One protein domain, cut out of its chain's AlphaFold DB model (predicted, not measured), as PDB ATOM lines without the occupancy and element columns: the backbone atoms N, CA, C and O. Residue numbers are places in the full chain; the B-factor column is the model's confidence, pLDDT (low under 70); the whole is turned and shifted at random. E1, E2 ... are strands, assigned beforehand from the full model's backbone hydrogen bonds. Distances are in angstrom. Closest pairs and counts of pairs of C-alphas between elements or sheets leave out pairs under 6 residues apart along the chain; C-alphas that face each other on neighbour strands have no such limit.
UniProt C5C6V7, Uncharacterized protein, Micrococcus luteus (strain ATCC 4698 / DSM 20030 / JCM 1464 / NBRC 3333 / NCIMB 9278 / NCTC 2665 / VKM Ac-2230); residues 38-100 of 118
ATOM      1  N   ARG A  38     458.162 444.339 320.133       81.25
ATOM      2  CA  ARG A  38     459.405 445.064 320.482       81.25
ATOM      3  C   ARG A  38     459.208 446.174 321.531       81.25
ATOM      4  O   ARG A  38     460.188 446.631 322.113       81.25
ATOM      5  N   ALA A  39     457.975 446.626 321.749       85.44
ATOM      6  CA  ALA A  39     457.604 447.636 322.741       85.44
ATOM      7  C   ALA A  39     457.218 447.037 324.107       85.44
ATOM      8  O   ALA A  39     456.937 447.784 325.038       85.44
ATOM      9  N   CYS A  40     457.205 445.707 324.249       87.38
ATOM     10  CA  CYS A  40     456.953 445.059 325.532       87.38
ATOM     11  C   CYS A  40     458.139 445.268 326.487       87.38
ATOM     12  O   CYS A  40     459.286 445.052 326.093       87.38
ATOM     13  N   ALA A  41     457.875 445.591 327.754       87.94
ATOM     14  CA  ALA A  41     458.901 445.803 328.782       87.94
ATOM     15  C   ALA A  41     459.805 444.575 329.025       87.94
ATOM     16  O   ALA A  41     460.931 444.709 329.500       87.94
ATOM     17  N   PHE A  42     459.329 443.374 328.685       86.81
ATOM     18  CA  PHE A  42     460.086 442.120 328.781       86.81
ATOM     19  C   PHE A  42     460.985 441.847 327.566       86.81
ATOM     20  O   PHE A  42     461.734 440.873 327.549       86.81
ATOM     21  N   ASN A  43     460.921 442.688 326.535       83.75
ATOM     22  CA  ASN A  43     461.648 442.480 325.294       83.75
ATOM     23  C   ASN A  43     462.655 443.616 325.130       83.75
ATOM     24  O   ASN A  43     462.271 444.766 324.954       83.75
ATOM     25  N   ALA A  44     463.955 443.323 325.171       77.88
ATOM     26  CA  ALA A  44     464.975 444.303 324.779       77.88
ATOM     27  C   ALA A  44     465.204 444.317 323.258       77.88
ATOM     28  O   ALA A  44     465.597 445.332 322.693       77.88
ATOM     29  N   GLN A  45     464.941 443.184 322.601       73.50
ATOM     30  CA  GLN A  45     465.172 442.949 321.176       73.50
ATOM     31  C   GLN A  45     463.882 442.430 320.516       73.50
ATOM     32  O   GLN A  45     462.771 442.668 320.994       73.50
ATOM     33  N   SER A  46     464.010 441.707 319.404       73.50
ATOM     34  CA  SER A  46     462.907 441.039 318.715       73.50
ATOM     35  C   SER A  46     462.587 439.643 319.254       73.50
ATOM     36  O   SER A  46     461.868 438.934 318.569       73.50
ATOM     37  N   SER A  47     463.097 439.236 320.423       76.12
ATOM     38  CA  SER A  47     462.748 437.984 321.121       76.12
ATOM     39  C   SER A  47     461.711 438.229 322.232       76.12
ATOM     40  O   SER A  47     461.570 439.360 322.698       76.12
ATOM     41  N   CYS A  48     460.955 437.199 322.646       79.94
ATOM     42  CA  CYS A  48     460.151 437.284 323.872       79.94
ATOM     43  C   CYS A  48     460.994 436.763 325.039       79.94
ATOM     44  O   CYS A  48     461.383 435.600 324.994       79.94
ATOM     45  N   ASN A  49     461.280 437.597 326.046       83.00
ATOM     46  CA  ASN A  49     462.088 437.196 327.218       83.00
ATOM     47  C   ASN A  49     461.290 437.262 328.531       83.00
ATOM     48  O   ASN A  49     461.855 437.350 329.618       83.00
ATOM     49  N   ALA A  50     459.957 437.261 328.450       83.94
ATOM     50  CA  ALA A  50     459.140 437.034 329.633       83.94
ATOM     51  C   ALA A  50     459.321 435.573 330.070       83.94
ATOM     52  O   ALA A  50     459.181 434.675 329.242       83.94
ATOM     53  N   LEU A  51     459.611 435.341 331.356       79.00
ATOM     54  CA  LEU A  51     459.788 433.980 331.879       79.00
ATOM     55  C   LEU A  51     458.528 433.131 331.674       79.00
ATOM     56  O   LEU A  51     458.618 431.968 331.295       79.00
ATOM     57  N   ALA A  52     457.363 433.741 331.891       84.94
ATOM     58  CA  ALA A  52     456.059 433.148 331.658       84.94
ATOM     59  C   ALA A  52     455.112 434.209 331.088       84.94
ATOM     60  O   ALA A  52     455.083 435.339 331.586       84.94
ATOM     61  N   ILE A  53     454.331 433.844 330.070       88.56
ATOM     62  CA  ILE A  53     453.264 434.694 329.538       88.56
ATOM     63  C   ILE A  53     451.869 434.108 329.763       88.56
ATOM     64  O   ILE A  53     451.710 432.913 330.000       88.56
ATOM     65  N   THR A  54     450.853 434.950 329.609       91.19
ATOM     66  CA  THR A  54     449.447 434.568 329.536       91.19
ATOM     67  C   THR A  54     448.939 434.732 328.107       91.19
ATOM     68  O   THR A  54     449.154 435.784 327.504       91.19
ATOM     69  N   VAL A  55     448.225 433.744 327.568       91.56
ATOM     70  CA  VAL A  55     447.494 433.878 326.292       91.56
ATOM     71  C   VAL A  55     446.048 434.293 326.573       91.56
ATOM     72  O   VAL A  55     445.361 433.651 327.364       91.56
ATOM     73  N   ALA A  56     445.588 435.372 325.940       90.25
ATOM     74  CA  ALA A  56     444.257 435.964 326.108       90.25
ATOM     75  C   ALA A  56     443.710 436.488 324.759       90.25
ATOM     76  O   ALA A  56     444.154 436.062 323.692       90.25
ATOM     77  N   GLY A  57     442.733 437.401 324.775       86.75
ATOM     78  CA  GLY A  57     442.131 437.978 323.563       86.75
ATOM     79  C   GLY A  57     440.939 437.176 323.031       86.75
ATOM     80  O   GLY A  57     440.344 436.405 323.776       86.75
ATOM     81  N   SER A  58     440.585 437.379 321.758       87.88
ATOM     82  CA  SER A  58     439.465 436.689 321.088       87.88
ATOM     83  C   SER A  58     439.948 435.654 320.072       87.88
ATOM     84  O   SER A  58     441.129 435.662 319.722       87.88
ATOM     85  N   ASP A  59     439.059 434.802 319.559       85.50
ATOM     86  CA  ASP A  59     439.424 433.659 318.692       85.50
ATOM     87  C   ASP A  59     440.144 434.101 317.424       85.50
ATOM     88  O   ASP A  59     441.040 433.428 316.926       85.50
ATOM     89  N   ARG A  60     439.804 435.298 316.937       86.06
ATOM     90  CA  ARG A  60     440.427 435.907 315.756       86.06
ATOM     91  C   ARG A  60     441.658 436.748 316.090       86.06
ATOM     92  O   ARG A  60     442.361 437.182 315.183       86.06
ATOM     93  N   THR A  61     441.886 437.044 317.367       86.12
ATOM     94  CA  THR A  61     442.967 437.913 317.852       86.12
ATOM     95  C   THR A  61     443.579 437.387 319.162       86.12
ATOM     96  O   THR A  61     443.551 438.087 320.181       86.12
ATOM     97  N   PRO A  62     444.129 436.156 319.174       89.75
ATOM     98  CA  PRO A  62     444.789 435.595 320.348       89.75
ATOM     99  C   PRO A  62     446.063 436.389 320.656       89.75
ATOM    100  O   PRO A  62     446.962 436.493 319.824       89.75
ATOM    101  N   GLY A  63     446.152 436.977 321.845       89.75
ATOM    102  CA  GLY A  63     447.219 437.910 322.210       89.75
ATOM    103  C   GLY A  63     447.968 437.519 323.477       89.75
ATOM    104  O   GLY A  63     447.447 436.810 324.335       89.75
ATOM    105  N   CYS A  64     449.187 438.035 323.622       89.88
ATOM    106  CA  CYS A  64     449.944 437.984 324.868       89.88
ATOM    107  C   CYS A  64     449.319 438.944 325.895       89.88
ATOM    108  O   CYS A  64     449.504 440.157 325.819       89.88
ATOM    109  N   GLY A  65     448.589 438.404 326.872       88.81
ATOM    110  CA  GLY A  65     448.006 439.159 327.985       88.81
ATOM    111  C   GLY A  65     449.047 439.713 328.964       88.81
ATOM    112  O   GLY A  65     448.770 440.666 329.682       88.81
ATOM    113  N   THR A  66     450.264 439.165 328.955       89.62
ATOM    114  CA  THR A  66     451.412 439.659 329.741       89.62
ATOM    115  C   THR A  66     452.056 440.901 329.132       89.62
ATOM    116  O   THR A  66     452.950 441.499 329.732       89.62
ATOM    117  N   PHE A  67     451.636 441.300 327.931       89.81
ATOM    118  CA  PHE A  67     452.168 442.488 327.296       89.81
ATOM    119  C   PHE A  67     451.953 443.723 328.180       89.81
ATOM    120  O   PHE A  67     450.831 444.072 328.542       89.81
ATOM    121  N   VAL A  68     453.044 444.433 328.450       87.88
ATOM    122  CA  VAL A  68     453.021 445.732 329.116       87.88
ATOM    123  C   VAL A  68     453.975 446.669 328.385       87.88
ATOM    124  O   VAL A  68     455.140 446.335 328.166       87.88
ATOM    125  N   GLN A  69     453.468 447.826 327.963       86.75
ATOM    126  CA  GLN A  69     454.262 448.850 327.290       86.75
ATOM    127  C   GLN A  69     454.761 449.851 328.327       86.75
ATOM    128  O   GLN A  69     453.968 450.595 328.896       86.75
ATOM    129  N   LEU A  70     456.068 449.840 328.570       84.56
ATOM    130  CA  LEU A  70     456.766 450.757 329.469       84.56
ATOM    131  C   LEU A  70     458.097 451.146 328.830       84.56
ATOM    132  O   LEU A  70     458.702 450.344 328.117       84.56
ATOM    133  N   ASP A  71     458.580 452.343 329.143       80.56
ATOM    134  CA  ASP A  71     459.901 452.796 328.691       80.56
ATOM    135  C   ASP A  71     461.043 452.106 329.463       80.56
ATOM    136  O   ASP A  71     462.171 452.009 328.979       80.56
ATOM    137  N   VAL A  72     460.738 451.556 330.644       82.75
ATOM    138  CA  VAL A  72     461.663 450.747 331.444       82.75
ATOM    139  C   VAL A  72     461.630 449.299 330.959       82.75
ATOM    140  O   VAL A  72     460.581 448.653 330.973       82.75
ATOM    141  N   ARG A  73     462.794 448.772 330.567       81.94
ATOM    142  CA  ARG A  73     462.950 447.394 330.082       81.94
ATOM    143  C   ARG A  73     463.610 446.515 331.134       81.94
ATOM    144  O   ARG A  73     464.547 446.947 331.805       81.94
ATOM    145  N   ARG A  74     463.156 445.265 331.253       76.00
ATOM    146  CA  ARG A  74     463.887 444.260 332.034       76.00
ATOM    147  C   ARG A  74     465.246 443.980 331.382       76.00
ATOM    148  O   ARG A  74     465.318 443.931 330.152       76.00
ATOM    149  N   PRO A  75     466.299 443.738 332.184       75.75
ATOM    150  CA  PRO A  75     467.531 443.152 331.677       75.75
ATOM    151  C   PRO A  75     467.219 441.869 330.902       75.75
ATOM    152  O   PRO A  75     466.373 441.078 331.332       75.75
ATOM    153  N   VAL A  76     467.887 441.677 329.762       74.38
ATOM    154  CA  VAL A  76     467.785 440.424 329.007       74.38
ATOM    155  C   VAL A  76     468.279 439.314 329.920       74.38
ATOM    156  O   VAL A  76     469.412 439.347 330.389       74.38
ATOM    157  N   THR A  77     467.389 438.383 330.227       66.88
ATOM    158  CA  THR A  77     467.725 437.165 330.955       66.88
ATOM    159  C   THR A  77     467.805 436.051 329.931       66.88
ATOM    160  O   THR A  77     466.933 435.940 329.072       66.88
ATOM    161  N   GLU A  78     468.874 435.264 329.994       66.38
ATOM    162  CA  GLU A  78     468.990 434.036 329.214       66.38
ATOM    163  C   GLU A  78     467.897 433.069 329.688       66.38
ATOM    164  O   GLU A  78     467.795 432.774 330.881       66.38
ATOM    165  N   GLY A  79     467.040 432.620 328.774       66.94
ATOM    166  CA  GLY A  79     465.939 431.717 329.089       66.94
ATOM    167  C   GLY A  79     464.953 431.576 327.935       66.94
ATOM    168  O   GLY A  79     464.733 432.509 327.162       66.94
ATOM    169  N   THR A  80     464.354 430.396 327.814       69.62
ATOM    170  CA  THR A  80     463.237 430.162 326.899       69.62
ATOM    171  C   THR A  80     461.973 430.792 327.479       69.62
ATOM    172  O   THR A  80     461.646 430.603 328.651       69.62
ATOM    173  N   SER A  81     461.258 431.581 326.675       74.00
ATOM    174  CA  SER A  81     459.947 432.092 327.076       74.00
ATOM    175  C   SER A  81     458.942 430.947 327.120       74.00
ATOM    176  O   SER A  81     458.845 430.157 326.182       74.00
ATOM    177  N   THR A  82     458.179 430.874 328.206       79.44
ATOM    178  CA  THR A  82     457.126 429.866 328.390       79.44
ATOM    179  C   THR A  82     455.757 430.531 328.520       79.44
ATOM    180  O   THR A  82     455.648 431.753 328.667       79.44
ATOM    181  N   VAL A  83     454.685 429.741 328.470       85.69
ATOM    182  CA  VAL A  83     453.329 430.204 328.791       85.69
ATOM    183  C   VAL A  83     452.967 429.696 330.180       85.69
ATOM    184  O   VAL A  83     452.832 428.496 330.383       85.69
ATOM    185  N   GLY A  84     452.789 430.610 331.132       82.06
ATOM    186  CA  GLY A  84     452.363 430.273 332.493       82.06
ATOM    187  C   GLY A  84     450.853 430.094 332.635       82.06
ATOM    188  O   GLY A  84     450.418 429.432 333.569       82.06
ATOM    189  N   ALA A  85     450.055 430.675 331.730       89.00
ATOM    190  CA  ALA A  85     448.605 430.486 331.702       89.00
ATOM    191  C   ALA A  85     448.018 430.659 330.289       89.00
ATOM    192  O   ALA A  85     448.384 431.572 329.550       89.00
ATOM    193  N   CYS A  86     447.059 429.821 329.912       91.56
ATOM    194  CA  CYS A  86     446.297 429.937 328.673       91.56
ATOM    195  C   CYS A  86     444.820 430.168 329.014       91.56
ATOM    196  O   CYS A  86     444.114 429.251 329.416       91.56
ATOM    197  N   HIS A  87     444.326 431.398 328.865       92.62
ATOM    198  CA  HIS A  87     442.929 431.734 329.185       92.62
ATOM    199  C   HIS A  87     441.967 431.453 328.019       92.62
ATOM    200  O   HIS A  87     440.826 431.909 328.029       92.62
ATOM    201  N   ARG A  88     442.440 430.754 326.984       93.00
ATOM    202  CA  ARG A  88     441.698 430.444 325.761       93.00
ATOM    203  C   ARG A  88     441.305 428.984 325.787       93.00
ATOM    204  O   ARG A  88     442.153 428.128 325.546       93.00
ATOM    205  N   LEU A  89     440.068 428.714 326.187       91.75
ATOM    206  CA  LEU A  89     439.583 427.360 326.473       91.75
ATOM    207  C   LEU A  89     439.546 426.489 325.216       91.75
ATOM    208  O   LEU A  89     439.718 425.283 325.288       91.75
ATOM    209  N   GLU A  90     439.364 427.129 324.072       92.38
ATOM    210  CA  GLU A  90     439.340 426.540 322.740       92.38
ATOM    211  C   GLU A  90     440.733 426.357 322.110       92.38
ATOM    212  O   GLU A  90     440.834 425.890 320.982       92.38
ATOM    213  N   CYS A  91     441.817 426.721 322.800       94.31
ATOM    214  CA  CYS A  91     443.167 426.488 322.290       94.31
ATOM    215  C   CYS A  91     443.528 424.996 322.379       94.31
ATOM    216  O   CYS A  91     443.516 424.444 323.477       94.31
ATOM    217  N   THR A  92     443.949 424.375 321.270       96.06
ATOM    218  CA  THR A  92     444.343 422.948 321.208       96.06
ATOM    219  C   THR A  92     445.448 422.584 322.214       96.06
ATOM    220  O   THR A  92     445.526 421.458 322.696       96.06
ATOM    221  N   TYR A  93     446.309 423.542 322.566       93.69
ATOM    222  CA  TYR A  93     447.402 423.353 323.529       93.69
ATOM    223  C   TYR A  93     447.002 423.646 324.984       93.69
ATOM    224  O   TYR A  93     447.867 423.655 325.860       93.69
ATOM    225  N   ASN A  94     445.736 423.959 325.263       92.75
ATOM    226  CA  ASN A  94     445.276 424.262 326.613       92.75
ATOM    227  C   ASN A  94     444.885 422.988 327.366       92.75
ATOM    228  O   ASN A  94     443.931 422.309 327.001       92.75
ATOM    229  N   ALA A  95     445.595 422.712 328.456       93.00
ATOM    230  CA  ALA A  95     445.220 421.725 329.455       93.00
ATOM    231  C   ALA A  95     445.022 422.441 330.797       93.00
ATOM    232  O   ALA A  95     445.982 422.944 331.376       93.00
ATOM    233  N   ASP A  96     443.780 422.515 331.277       91.25
ATOM    234  CA  ASP A  96     443.422 423.099 332.580       91.25
ATOM    235  C   ASP A  96     444.007 424.505 332.834       91.25
ATOM    236  O   ASP A  96     444.511 424.810 333.915       91.25
ATOM    237  N   LEU A  97     443.923 425.388 331.831       90.69
ATOM    238  CA  LEU A  97     444.474 426.753 331.829       90.69
ATOM    239  C   LEU A  97     446.008 426.831 331.783       90.69
ATOM    240  O   LEU A  97     446.558 427.927 331.905       90.69
ATOM    241  N   ALA A  98     446.703 425.723 331.535       88.88
ATOM    242  CA  ALA A  98     448.135 425.673 331.261       88.88
ATOM    243  C   ALA A  98     448.393 425.326 329.785       88.88
ATOM    244  O   ALA A  98     447.702 424.502 329.191       88.88
ATOM    245  N   CYS A  99     449.387 425.966 329.166       90.38
ATOM    246  CA  CYS A  99     449.774 425.640 327.792       90.38
ATOM    247  C   CYS A  99     450.749 424.460 327.786       90.38
ATOM    248  O   CYS A  99     451.725 424.475 328.535       90.38
ATOM    249  N   THR A 100     450.527 423.486 326.911       90.88
ATOM    250  CA  THR A 100     451.363 422.283 326.787       90.88
ATOM    251  C   THR A 100     452.331 422.319 325.603       90.88
ATOM    252  O   THR A 100     453.106 421.384 325.420       90.88
TER     253      THR A 100
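What this domain is: This is residues 38 to 100 of the 118 residues of an uncharacterized protein of Micrococcus luteus (strain ATCC 4698 / DSM 20030 / JCM 1464 / NBRC 3333 / NCIMB 9278 / NCTC 2665 / VKM Ac-2230) (UniProt C5C6V7). This domain has little regular structure: a small, staggered three-stranded sheet with long loops. Residues 38 to 51 lie toward one end, where the loop 65 to 81 swings out and back; residues 87 to 100 fold up toward the other. The printed part has 63 residues, 16 in strands E1, E2 and E3, with no named helix: all strand; the mixed sheet runs E2, E1, E3. It is only just compact, close to loose, with radius of gyration of the C-alphas 12.4 A and spans 33 by 22 by 14 A.

How they stand to each other: E1, residues 52 to 58, and E2, residues 61 to 64, form an antiparallel hairpin; N 56 and O 63 are 2.8 A apart, within hydrogen-bond range. E3, residues 82 to 86, is parallel to E1, with N 53 and O 82 at 2.8 A. E2 and E3 are apart.

Where its parts are: E1 begins at C-alpha 52 (456.059, 433.148, 331.658) and measures 20.0 A, E2 9.9 A. E3, 10.8 A, ends at C-alpha 86 (446.297, 429.937, 328.673).

The domain as a whole: The farthest C-alphas, of Asp 71 and Thr 92, are 34.5 A apart. The printed part has no cut; the E2 to E3 link is long. Residues 77 to 80 have pLDDT under 70.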